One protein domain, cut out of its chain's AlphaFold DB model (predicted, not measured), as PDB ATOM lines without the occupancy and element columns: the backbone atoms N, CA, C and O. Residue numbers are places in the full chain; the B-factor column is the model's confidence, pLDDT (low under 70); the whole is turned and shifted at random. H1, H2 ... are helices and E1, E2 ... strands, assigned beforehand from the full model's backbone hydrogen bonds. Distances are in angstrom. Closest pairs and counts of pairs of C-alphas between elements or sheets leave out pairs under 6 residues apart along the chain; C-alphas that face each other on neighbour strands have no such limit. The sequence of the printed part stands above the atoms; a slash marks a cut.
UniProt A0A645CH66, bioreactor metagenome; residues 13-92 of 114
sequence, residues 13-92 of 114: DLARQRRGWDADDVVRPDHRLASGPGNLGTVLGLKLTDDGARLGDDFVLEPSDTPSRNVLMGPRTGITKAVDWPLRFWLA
ATOM      1  N   ASP A  13     186.767 171.117 311.933       96.00
ATOM      2  CA  ASP A  13     187.127 172.293 311.128       96.00
ATOM      3  C   ASP A  13     186.355 173.540 311.575       96.00
ATOM      4  O   ASP A  13     186.944 174.589 311.823       96.00
ATOM      5  N   LEU A  14     185.046 173.409 311.816       97.75
ATOM      6  CA  LEU A  14     184.238 174.497 312.374       97.75
ATOM      7  C   LEU A  14     184.715 174.892 313.780       97.75
ATOM      8  O   LEU A  14     184.753 176.075 314.119       97.75
ATOM      9  N   ALA A  15     185.100 173.917 314.606       97.75
ATOM     10  CA  ALA A  15     185.657 174.187 315.924       97.75
ATOM     11  C   ALA A  15     186.989 174.957 315.836       97.75
ATOM     12  O   ALA A  15     187.172 175.917 316.584       97.75
ATOM     13  N   ARG A  16     187.893 174.592 314.916       96.94
ATOM     14  CA  ARG A  16     189.154 175.317 314.656       96.94
ATOM     15  C   ARG A  16     188.892 176.742 314.184       96.94
ATOM     16  O   ARG A  16     189.441 177.674 314.777       96.94
ATOM     17  N   GLN A  17     187.972 176.917 313.238       96.75
ATOM     18  CA  GLN A  17     187.564 178.228 312.743       96.75
ATOM     19  C   GLN A  17     187.025 179.112 313.876       96.75
ATOM     20  O   GLN A  17     187.480 180.239 314.059       96.75
ATOM     21  N   ARG A  18     186.105 178.592 314.701       97.19
ATOM     22  CA  ARG A  18     185.556 179.310 315.869       97.19
ATOM     23  C   ARG A  18     186.630 179.673 316.892       97.19
ATOM     24  O   ARG A  18     186.519 180.690 317.570       97.19
ATOM     25  N   ARG A  19     187.674 178.851 317.013       96.50
ATOM     26  CA  ARG A  19     188.836 179.114 317.870       96.50
ATOM     27  C   ARG A  19     189.849 180.077 317.245       96.50
ATOM     28  O   ARG A  19     190.801 180.437 317.936       96.50
ATOM     29  N   GLY A  20     189.658 180.481 315.987       95.31
ATOM     30  CA  GLY A  20     190.604 181.294 315.227       95.31
ATOM     31  C   GLY A  20     191.921 180.571 314.957       95.31
ATOM     32  O   GLY A  20     192.942 181.220 314.771       95.31
ATOM     33  N   TRP A  21     191.933 179.235 315.000       94.31
ATOM     34  CA  TRP A  21     193.175 178.470 314.887       94.31
ATOM     35  C   TRP A  21     193.744 178.424 313.475       94.31
ATOM     36  O   TRP A  21     194.927 178.143 313.330       94.31
ATOM     37  N   ASP A  22     192.924 178.736 312.476       88.25
ATOM     38  CA  ASP A  22     193.336 178.803 311.073       88.25
ATOM     39  C   ASP A  22     193.923 180.182 310.707       88.25
ATOM     40  O   ASP A  22     194.293 180.415 309.562       88.25
ATOM     41  N   ALA A  23     193.969 181.123 311.661       87.75
ATOM     42  CA  ALA A  23     194.421 182.499 311.438       87.75
ATOM     43  C   ALA A  23     195.927 182.714 311.685       87.75
ATOM     44  O   ALA A  23     196.431 183.804 311.419       87.75
ATOM     45  N   ASP A  24     196.636 181.715 312.216       88.56
ATOM     46  CA  ASP A  24     198.079 181.761 312.454       88.56
ATOM     47  C   ASP A  24     198.731 180.399 312.126       88.56
ATOM     48  O   ASP A  24     198.049 179.379 312.034       88.56
ATOM     49  N   ASP A  25     200.058 180.370 311.968       89.06
ATOM     50  CA  ASP A  25     200.821 179.146 311.659       89.06
ATOM     51  C   ASP A  25     201.086 178.256 312.896       89.06
ATOM     52  O   ASP A  25     201.932 177.354 312.875       89.06
ATOM     53  N   VAL A  26     200.408 178.498 314.025       92.62
ATOM     54  CA  VAL A  26     200.646 177.751 315.265       92.62
ATOM     55  C   VAL A  26     199.841 176.456 315.262       92.62
ATOM     56  O   VAL A  26     198.634 176.425 315.518       92.62
ATOM     57  N   VAL A  27     200.548 175.341 315.084       89.38
ATOM     58  CA  VAL A  27     199.962 174.003 315.202       89.38
ATOM     59  C   VAL A  27     199.587 173.722 316.657       89.38
ATOM     60  O   VAL A  27     200.425 173.717 317.561       89.38
ATOM     61  N   ARG A  28     198.300 173.457 316.885       93.50
ATOM     62  CA  ARG A  28     197.726 173.144 318.198       93.50
ATOM     63  C   ARG A  28     197.039 171.782 318.142       93.50
ATOM     64  O   ARG A  28     196.379 171.481 317.150       93.50
ATOM     65  N   PRO A  29     197.159 170.947 319.184       94.50
ATOM     66  CA  PRO A  29     196.534 169.634 319.167       94.50
ATOM     67  C   PRO A  29     195.020 169.740 319.394       94.50
ATOM     68  O   PRO A  29     194.566 170.456 320.291       94.50
ATOM     69  N   ASP A  30     194.241 168.970 318.636       95.19
ATOM     70  CA  ASP A  30     192.773 169.059 318.624       95.19
ATOM     71  C   ASP A  30     192.111 168.793 319.980       95.19
ATOM     72  O   ASP A  30     191.083 169.393 320.286       95.19
ATOM     73  N   HIS A  31     192.720 167.989 320.858       96.50
ATOM     74  CA  HIS A  31     192.197 167.792 322.216       96.50
ATOM     75  C   HIS A  31     192.121 169.108 323.021       96.50
ATOM     76  O   HIS A  31     191.428 169.194 324.032       96.50
ATOM     77  N   ARG A  32     192.807 170.177 322.580       97.12
ATOM     78  CA  ARG A  32     192.729 171.518 323.181       97.12
ATOM     79  C   ARG A  32     191.591 172.381 322.635       97.12
ATOM     80  O   ARG A  32     191.376 173.467 323.183       97.12
ATOM     81  N   LEU A  33     190.845 171.931 321.620       97.88
ATOM     82  CA  LEU A  33     189.748 172.687 320.998       97.88
ATOM     83  C   LEU A  33     188.656 173.060 322.002       97.88
ATOM     84  O   LEU A  33     188.215 174.204 322.023       97.88
ATOM     85  N   ALA A  34     188.298 172.150 322.900       98.12
ATOM     86  CA  ALA A  34     187.320 172.404 323.955       98.12
ATOM     87  C   ALA A  34     187.916 172.236 325.361       98.12
ATOM     88  O   ALA A  34     187.204 171.967 326.322       98.12
ATOM     89  N   SER A  35     189.232 172.419 325.518       97.88
ATOM     90  CA  SER A  35     189.889 172.306 326.825       97.88
ATOM     91  C   SER A  35     189.705 173.584 327.647       97.88
ATOM     92  O   SER A  35     190.487 174.532 327.543       97.88
ATOM     93  N   GLY A  36     188.651 173.625 328.463       97.38
ATOM     94  CA  GLY A  36     188.284 174.762 329.315       97.38
ATOM     95  C   GLY A  36     186.866 175.266 329.022       97.38
ATOM     96  O   GLY A  36     186.422 175.174 327.881       97.38
ATOM     97  N   PRO A  37     186.147 175.825 330.016       97.12
ATOM     98  CA  PRO A  37     184.726 176.147 329.867       97.12
ATOM     99  C   PRO A  37     184.469 177.211 328.792       97.12
ATOM    100  O   PRO A  37     183.536 177.074 328.011       97.12
ATOM    101  N   GLY A  38     185.334 178.229 328.698       96.75
ATOM    102  CA  GLY A  38     185.248 179.234 327.632       96.75
ATOM    103  C   GLY A  38     185.489 178.629 326.248       96.75
ATOM    104  O   GLY A  38     184.699 178.852 325.343       96.75
ATOM    105  N   ASN A  39     186.516 177.784 326.113       97.75
ATOM    106  CA  ASN A  39     186.818 177.098 324.853       97.75
ATOM    107  C   ASN A  39     185.675 176.172 324.419       97.75
ATOM    108  O   ASN A  39     185.330 176.161 323.244       97.75
ATOM    109  N   LEU A  40     185.079 175.433 325.362       97.88
ATOM    110  CA  LEU A  40     183.906 174.596 325.116       97.88
ATOM    111  C   LEU A  40     182.738 175.433 324.573       97.88
ATOM    112  O   LEU A  40     182.180 175.089 323.537       97.88
ATOM    113  N   GLY A  41     182.419 176.558 325.220       97.38
ATOM    114  CA  GLY A  41     181.383 177.470 324.731       97.38
ATOM    115  C   GLY A  41     181.691 178.020 323.338       97.38
ATOM    116  O   GLY A  41     180.827 177.990 322.466       97.38
ATOM    117  N   THR A  42     182.939 178.430 323.088       97.88
ATOM    118  CA  THR A  42     183.380 178.918 321.775       97.88
ATOM    119  C   THR A  42     183.208 177.873 320.679       97.88
ATOM    120  O   THR A  42     182.646 178.196 319.638       97.88
ATOM    121  N   VAL A  43     183.652 176.626 320.881       98.06
ATOM    122  CA  VAL A  43     183.527 175.605 319.823       98.06
ATOM    123  C   VAL A  43     182.090 175.173 319.587       98.06
ATOM    124  O   VAL A  43     181.752 174.856 318.451       98.06
ATOM    125  N   LEU A  44     181.238 175.209 320.614       96.56
ATOM    126  CA  LEU A  44     179.801 174.974 320.476       96.56
ATOM    127  C   LEU A  44     179.093 176.153 319.791       96.56
ATOM    128  O   LEU A  44     178.024 175.972 319.218       96.56
ATOM    129  N   GLY A  45     179.732 177.326 319.738       96.38
ATOM    130  CA  GLY A  45     179.154 178.536 319.158       96.38
ATOM    131  C   GLY A  45     178.154 179.220 320.087       96.38
ATOM    132  O   GLY A  45     177.308 179.959 319.594       96.38
ATOM    133  N   LEU A  46     178.263 178.973 321.400       96.00
ATOM    134  CA  LEU A  46     177.394 179.572 322.408       96.00
ATOM    135  C   LEU A  46     177.577 181.088 322.455       96.00
ATOM    136  O   LEU A  46     178.698 181.607 322.475       96.00
ATOM    137  N   LYS A  47     176.455 181.791 322.532       95.38
ATOM    138  CA  LYS A  47     176.339 183.239 322.666       95.38
ATOM    139  C   LYS A  47     175.696 183.576 324.007       95.38
ATOM    140  O   LYS A  47     175.043 182.751 324.634       95.38
ATOM    141  N   LEU A  48     175.830 184.831 324.434       94.88
ATOM    142  CA  LEU A  48     175.141 185.314 325.639       94.88
ATOM    143  C   LEU A  48     173.612 185.249 325.509       94.88
ATOM    144  O   LEU A  48     172.926 185.111 326.511       94.88
ATOM    145  N   THR A  49     173.088 185.327 324.283       96.00
ATOM    146  CA  THR A  49     171.653 185.193 323.988       96.00
ATOM    147  C   THR A  49     171.107 183.790 324.226       96.00
ATOM    148  O   THR A  49     169.895 183.629 324.261       96.00
ATOM    149  N   ASP A  50     171.982 182.798 324.388       95.31
ATOM    150  CA  ASP A  50     171.587 181.412 324.642       95.31
ATOM    151  C   ASP A  50     171.388 181.155 326.147       95.31
ATOM    152  O   ASP A  50     171.042 180.047 326.557       95.31
ATOM    153  N   ASP A  51     171.606 182.166 326.998       94.69
ATOM    154  CA  ASP A  51     171.315 182.061 328.425       94.69
ATOM    155  C   ASP A  51     169.817 181.822 328.662       94.69
ATOM    156  O   ASP A  51     168.951 182.477 328.082       94.69
ATOM    157  N   GLY A  52     169.511 180.845 329.514       93.25
ATOM    158  CA  GLY A  52     168.145 180.375 329.747       93.25
ATOM    159  C   GLY A  52     167.572 179.451 328.664       93.25
ATOM    160  O   GLY A  52     166.448 178.974 328.840       93.25
ATOM    161  N   ALA A  53     168.313 179.151 327.588       93.62
ATOM    162  CA  ALA A  53     167.884 178.169 326.595       93.62
ATOM    163  C   ALA A  53     167.657 176.790 327.235       93.62
ATOM    164  O   ALA A  53     168.352 176.376 328.172       93.62
ATOM    165  N   ARG A  54     166.662 176.063 326.722       93.56
ATOM    166  CA  ARG A  54     166.352 174.711 327.184       93.56
ATOM    167  C   ARG A  54     167.277 173.703 326.518       93.56
ATOM    168  O   ARG A  54     167.546 173.778 325.324       93.56
ATOM    169  N   LEU A  55     167.725 172.729 327.302       92.12
ATOM    170  CA  LEU A  55     168.370 171.542 326.756       92.12
ATOM    171  C   LEU A  55     167.299 170.619 326.161       92.12
ATOM    172  O   LEU A  55     166.275 170.387 326.804       92.12
ATOM    173  N   GLY A  56     167.554 170.091 324.966       89.88
ATOM    174  CA  GLY A  56     166.649 169.235 324.193       89.88
ATOM    175  C   GLY A  56     166.224 169.823 322.844       89.88
ATOM    176  O   GLY A  56     165.853 169.054 321.966       89.88
ATOM    177  N   ASP A  57     166.334 171.145 322.677       88.06
ATOM    178  CA  ASP A  57     166.063 171.833 321.410       88.06
ATOM    179  C   ASP A  57     167.384 171.987 320.625       88.06
ATOM    180  O   ASP A  57     167.984 171.000 320.203       88.06
ATOM    181  N   ASP A  58     167.911 173.210 320.509       89.44
ATOM    182  CA  ASP A  58     169.173 173.499 319.810       89.44
ATOM    183  C   ASP A  58     170.416 172.926 320.523       89.44
ATOM    184  O   ASP A  58     171.491 172.801 319.928       89.44
ATOM    185  N   PHE A  59     170.282 172.565 321.805       92.62
ATOM    186  CA  PHE A  59     171.351 171.999 322.628       92.62
ATOM    187  C   PHE A  59     170.915 170.681 323.251       92.62
ATOM    188  O   PHE A  59     170.176 170.660 324.234       92.62
ATOM    189  N   VAL A  60     171.416 169.569 322.727       94.25
ATOM    190  CA  VAL A  60     171.064 168.237 323.224       94.25
ATOM    191  C   VAL A  60     172.187 167.685 324.100       94.25
ATOM    192  O   VAL A  60     173.367 167.793 323.769       94.25
ATOM    193  N   LEU A  61     171.816 167.094 325.238       92.25
ATOM    194  CA  LEU A  61     172.709 166.264 326.046       92.25
ATOM    195  C   LEU A  61     172.250 164.815 325.949       92.25
ATOM    196  O   LEU A  61     171.199 164.458 326.480       92.25
ATOM    197  N   GLU A  62     173.068 163.988 325.312       90.88
ATOM    198  CA  GLU A  62     172.817 162.558 325.180       90.88
ATOM    199  C   GLU A  62     173.673 161.795 326.199       90.88
ATOM    200  O   GLU A  62     174.890 162.010 326.272       90.88
ATOM    201  N   PRO A  63     173.075 160.930 327.037       87.31
ATOM    202  CA  PRO A  63     173.850 160.058 327.901       87.31
ATOM    203  C   PRO A  63     174.604 159.028 327.055       87.31
ATOM    204  O   PRO A  63     174.091 158.521 326.065       87.31
ATOM    205  N   SER A  64     175.822 158.685 327.471       86.06
ATOM    206  CA  SER A  64     176.520 157.544 326.880       86.06
ATOM    207  C   SER A  64     175.866 156.239 327.334       86.06
ATOM    208  O   SER A  64     175.588 156.075 328.523       86.06
ATOM    209  N   ASP A  65     175.716 155.283 326.414       88.31
ATOM    210  CA  ASP A  65     175.239 153.924 326.719       88.31
ATOM    211  C   ASP A  65     176.171 153.165 327.675       88.31
ATOM    212  O   ASP A  65     175.780 152.185 328.309       88.31
ATOM    213  N   THR A  66     177.428 153.608 327.788       86.69
ATOM    214  CA  THR A  66     178.424 152.999 328.666       86.69
ATOM    215  C   THR A  66     178.777 153.947 329.811       86.69
ATOM    216  O   THR A  66     179.272 155.051 329.569       86.69
ATOM    217  N   PRO A  67     178.612 153.524 331.080       82.38
ATOM    218  CA  PRO A  67     179.069 154.309 332.216       82.38
ATOM    219  C   PRO A  67     180.569 154.585 332.127       82.38
ATOM    220  O   PRO A  67     181.383 153.674 331.943       82.38
ATOM    221  N   SER A  68     180.941 155.847 332.316       83.94
ATOM    222  CA  SER A  68     182.345 156.235 332.404       83.94
ATOM    223  C   SER A  68     183.032 155.534 333.576       83.94
ATOM    224  O   SER A  68     182.572 155.603 334.716       83.94
ATOM    225  N   ARG A  69     184.163 154.878 333.303       84.12
ATOM    226  CA  ARG A  69     185.039 154.299 334.332       84.12
ATOM    227  C   ARG A  69     186.131 155.306 334.702       84.12
ATOM    228  O   ARG A  69     186.479 156.166 333.901       84.12
ATOM    229  N   ASN A  70     186.687 155.183 335.908       92.44
ATOM    230  CA  ASN A  70     187.816 155.996 336.384       92.44
ATOM    231  C   ASN A  70     187.539 157.512 336.428       92.44
ATOM    232  O   ASN A  70     188.345 158.323 335.968       92.44
ATOM    233  N   VAL A  71     186.397 157.901 337.003       95.50
ATOM    234  CA  VAL A  71     186.108 159.311 337.292       95.50
ATOM    235  C   VAL A  71     186.932 159.753 338.500       95.50
ATOM    236  O   VAL A  71     186.797 159.210 339.594       95.50
ATOM    237  N   LEU A  72     187.780 160.753 338.296       96.75
ATOM    238  CA  LEU A  72     188.536 161.422 339.344       96.75
ATOM    239  C   LEU A  72     187.778 162.649 339.848       96.75
ATOM    240  O   LEU A  72     186.944 163.233 339.149       96.75
ATOM    241  N   MET A  73     188.104 163.049 341.073       97.19
ATOM    242  CA  MET A  73     187.479 164.162 341.771       97.19
ATOM    243  C   MET A  73     188.545 165.035 342.438       97.19
ATOM    244  O   MET A  73     189.583 164.544 342.877       97.19
ATOM    245  N   GLY A  74     188.296 166.339 342.532       96.25
ATOM    246  CA  GLY A  74     189.194 167.249 343.231       96.25
ATOM    247  C   GLY A  74     188.747 168.709 343.223       96.25
ATOM    248  O   GLY A  74     187.613 169.019 342.840       96.25
ATOM    249  N   PRO A  75     189.632 169.621 343.656       96.12
ATOM    250  CA  PRO A  75     189.351 171.046 343.740       96.12
ATOM    251  C   PRO A  75     188.908 171.673 342.415       96.12
ATOM    252  O   PRO A  75     189.415 171.385 341.322       96.12
ATOM    253  N   ARG A  76     187.979 172.622 342.516       96.38
ATOM    254  CA  ARG A  76     187.543 173.435 341.375       96.38
ATOM    255  C   ARG A  76     188.611 174.469 341.014       96.38
ATOM    256  O   ARG A  76     189.298 175.028 341.859       96.38
ATOM    257  N   THR A  77     188.743 174.730 339.719       95.25
ATOM    258  CA  THR A  77     189.745 175.643 339.151       95.25
ATOM    259  C   THR A  77     189.243 177.083 339.135       95.25
ATOM    260  O   THR A  77     188.098 177.324 338.758       95.25
ATOM    261  N   GLY A  78     190.115 178.033 339.478       94.56
ATOM    262  CA  GLY A  78     189.876 179.471 339.321       94.56
ATOM    263  C   GLY A  78     188.894 180.101 340.314       94.56
ATOM    264  O   GLY A  78     188.546 181.264 340.146       94.56
ATOM    265  N   ILE A  79     188.453 179.377 341.346       95.25
ATOM    266  CA  ILE A  79     187.512 179.898 342.348       95.25
ATOM    267  C   ILE A  79     188.229 180.420 343.598       95.25
ATOM    268  O   ILE A  79     189.377 180.065 343.862       95.25
ATOM    269  N   THR A  80     187.545 181.262 344.374       95.50
ATOM    270  CA  THR A  80     188.075 181.889 345.602       95.50
ATOM    271  C   THR A  80     187.369 181.446 346.883       95.50
ATOM    272  O   THR A  80     187.871 181.710 347.970       95.50
ATOM    273  N   LYS A  81     186.224 180.761 346.780       93.88
ATOM    274  CA  LYS A  81     185.434 180.256 347.915       93.88
ATOM    275  C   LYS A  81     185.358 178.738 347.864       93.88
ATOM    276  O   LYS A  81     185.263 178.198 346.767       93.88
ATOM    277  N   ALA A  82     185.341 178.066 349.019       92.62
ATOM    278  CA  ALA A  82     185.274 176.598 349.101       92.62
ATOM    279  C   ALA A  82     186.285 175.933 348.142       92.62
ATOM    280  O   ALA A  82     185.931 175.086 347.311       92.62
ATOM    281  N   VAL A  83     187.524 176.434 348.199       94.00
ATOM    282  CA  VAL A  83     188.591 176.153 347.228       94.00
ATOM    283  C   VAL A  83     189.106 174.724 347.339       94.00
ATOM    284  O   VAL A  83     189.513 174.165 346.327       94.00
ATOM    285  N   ASP A  84     188.988 174.124 348.521       92.56
ATOM    286  CA  ASP A  84     189.441 172.760 348.807       92.56
ATOM    287  C   ASP A  84     188.330 171.717 348.616       92.56
ATOM    288  O   ASP A  84     188.576 170.517 348.676       92.56
ATOM    289  N   TRP A  85     187.090 172.153 348.360       94.94
ATOM    290  CA  TRP A  85     185.972 171.229 348.185       94.94
ATOM    291  C   TRP A  85     186.110 170.456 346.867       94.94
ATOM    292  O   TRP A  85     186.265 171.086 345.807       94.94
ATOM    293  N   PRO A  86     185.973 169.118 346.891       96.06
ATOM    294  CA  PRO A  86     186.240 168.270 345.740       96.06
ATOM    295  C   PRO A  86     185.018 168.204 344.806       96.06
ATOM    296  O   PRO A  86     184.418 167.166 344.576       96.06
ATOM    297  N   LEU A  87     184.598 169.351 344.274       96.00
ATOM    298  CA  LEU A  87     183.394 169.486 343.440       96.00
ATOM    299  C   LEU A  87     183.711 169.641 341.946       96.00
ATOM    300  O   LEU A  87     182.956 170.258 341.191       96.00
ATOM    301  N   ARG A  88     184.867 169.137 341.516       97.00
ATOM    302  CA  ARG A  88     185.241 169.008 340.110       97.00
ATOM    303  C   ARG A  88     185.434 167.531 339.803       97.00
ATOM    304  O   ARG A  88     186.166 166.868 340.523       97.00
ATOM    305  N   PHE A  89     184.844 167.078 338.702       96.50
ATOM    306  CA  PHE A  89     184.887 165.695 338.232       96.50
ATOM    307  C   PHE A  89     185.497 165.650 336.828       96.50
ATOM    308  O   PHE A  89     185.296 166.590 336.052       96.50
ATOM    309  N   TRP A  90     186.274 164.613 336.517       96.81
ATOM    310  CA  TRP A  90     186.851 164.393 335.184       96.81
ATOM    311  C   TRP A  90     187.248 162.928 334.975       96.81
ATOM    312  O   TRP A  90     187.418 162.188 335.938       96.81
ATOM    313  N   LEU A  91     187.422 162.516 333.721       95.44
ATOM    314  CA  LEU A  91     187.908 161.180 333.371       95.44
ATOM    315  C   LEU A  91     189.431 161.096 333.545       95.44
ATOM    316  O   LEU A  91     190.160 161.993 333.114       95.44
ATOM    317  N   ALA A  92     189.925 160.031 334.178       95.88
ATOM    318  CA  ALA A  92     191.359 159.792 334.306       95.88
ATOM    319  C   ALA A  92     192.020 159.660 332.922       95.88
ATOM    320  O   ALA A  92     191.551 158.904 332.078       95.88
TER     321      ALA A  92
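This is residues 13 to 92 of the 114 residues of a protein of bioreactor metagenome (UniProt A0A645CH66). With little regular structure, this is a loose assembly of loops, with two short helices, H1 and H2, packed together towards one end and a hairpin of E1 and E2 at the other. The long link from H2 to E1 makes a wide arc, from which residues 51 to 57 and 60 to 67 stick out. The 80 printed residues hold H1, H2, E1, E2 in that order, a mixed class with only 22 residues in named elements; the radius of gyration of the C-alphas is 15.8 A, the spans 39 by 33 by 31 A.

H1, residues 13 to 18, begins at C-alpha 13 (187.127, 172.293, 311.128). H2, residues 37 to 44, is 10.7 A long. E1 is residues 71 to 74, 10.4 A; E2, residues 88 to 91, ends at C-alpha 91 (187.908, 161.180, 333.371).

H1 and H2 touch, closest at the C-alphas of Ala 15 and Val 43, 4.7 A, at a steep tilt of 55 degrees, opposite ways. In both, every O i to N i+4 pair is within hydrogen-bond range. E1 and E2 are an antiparallel hairpin at 149 degrees, with N 72 and O 90 2.8 A apart. H1 is apart from both strands.

The C-alphas farthest apart, of Asp 25 and Ala 82, are 40.6 A apart. The three links are long, the printed part has no cut, and no printed residue is under 70 in pLDDT.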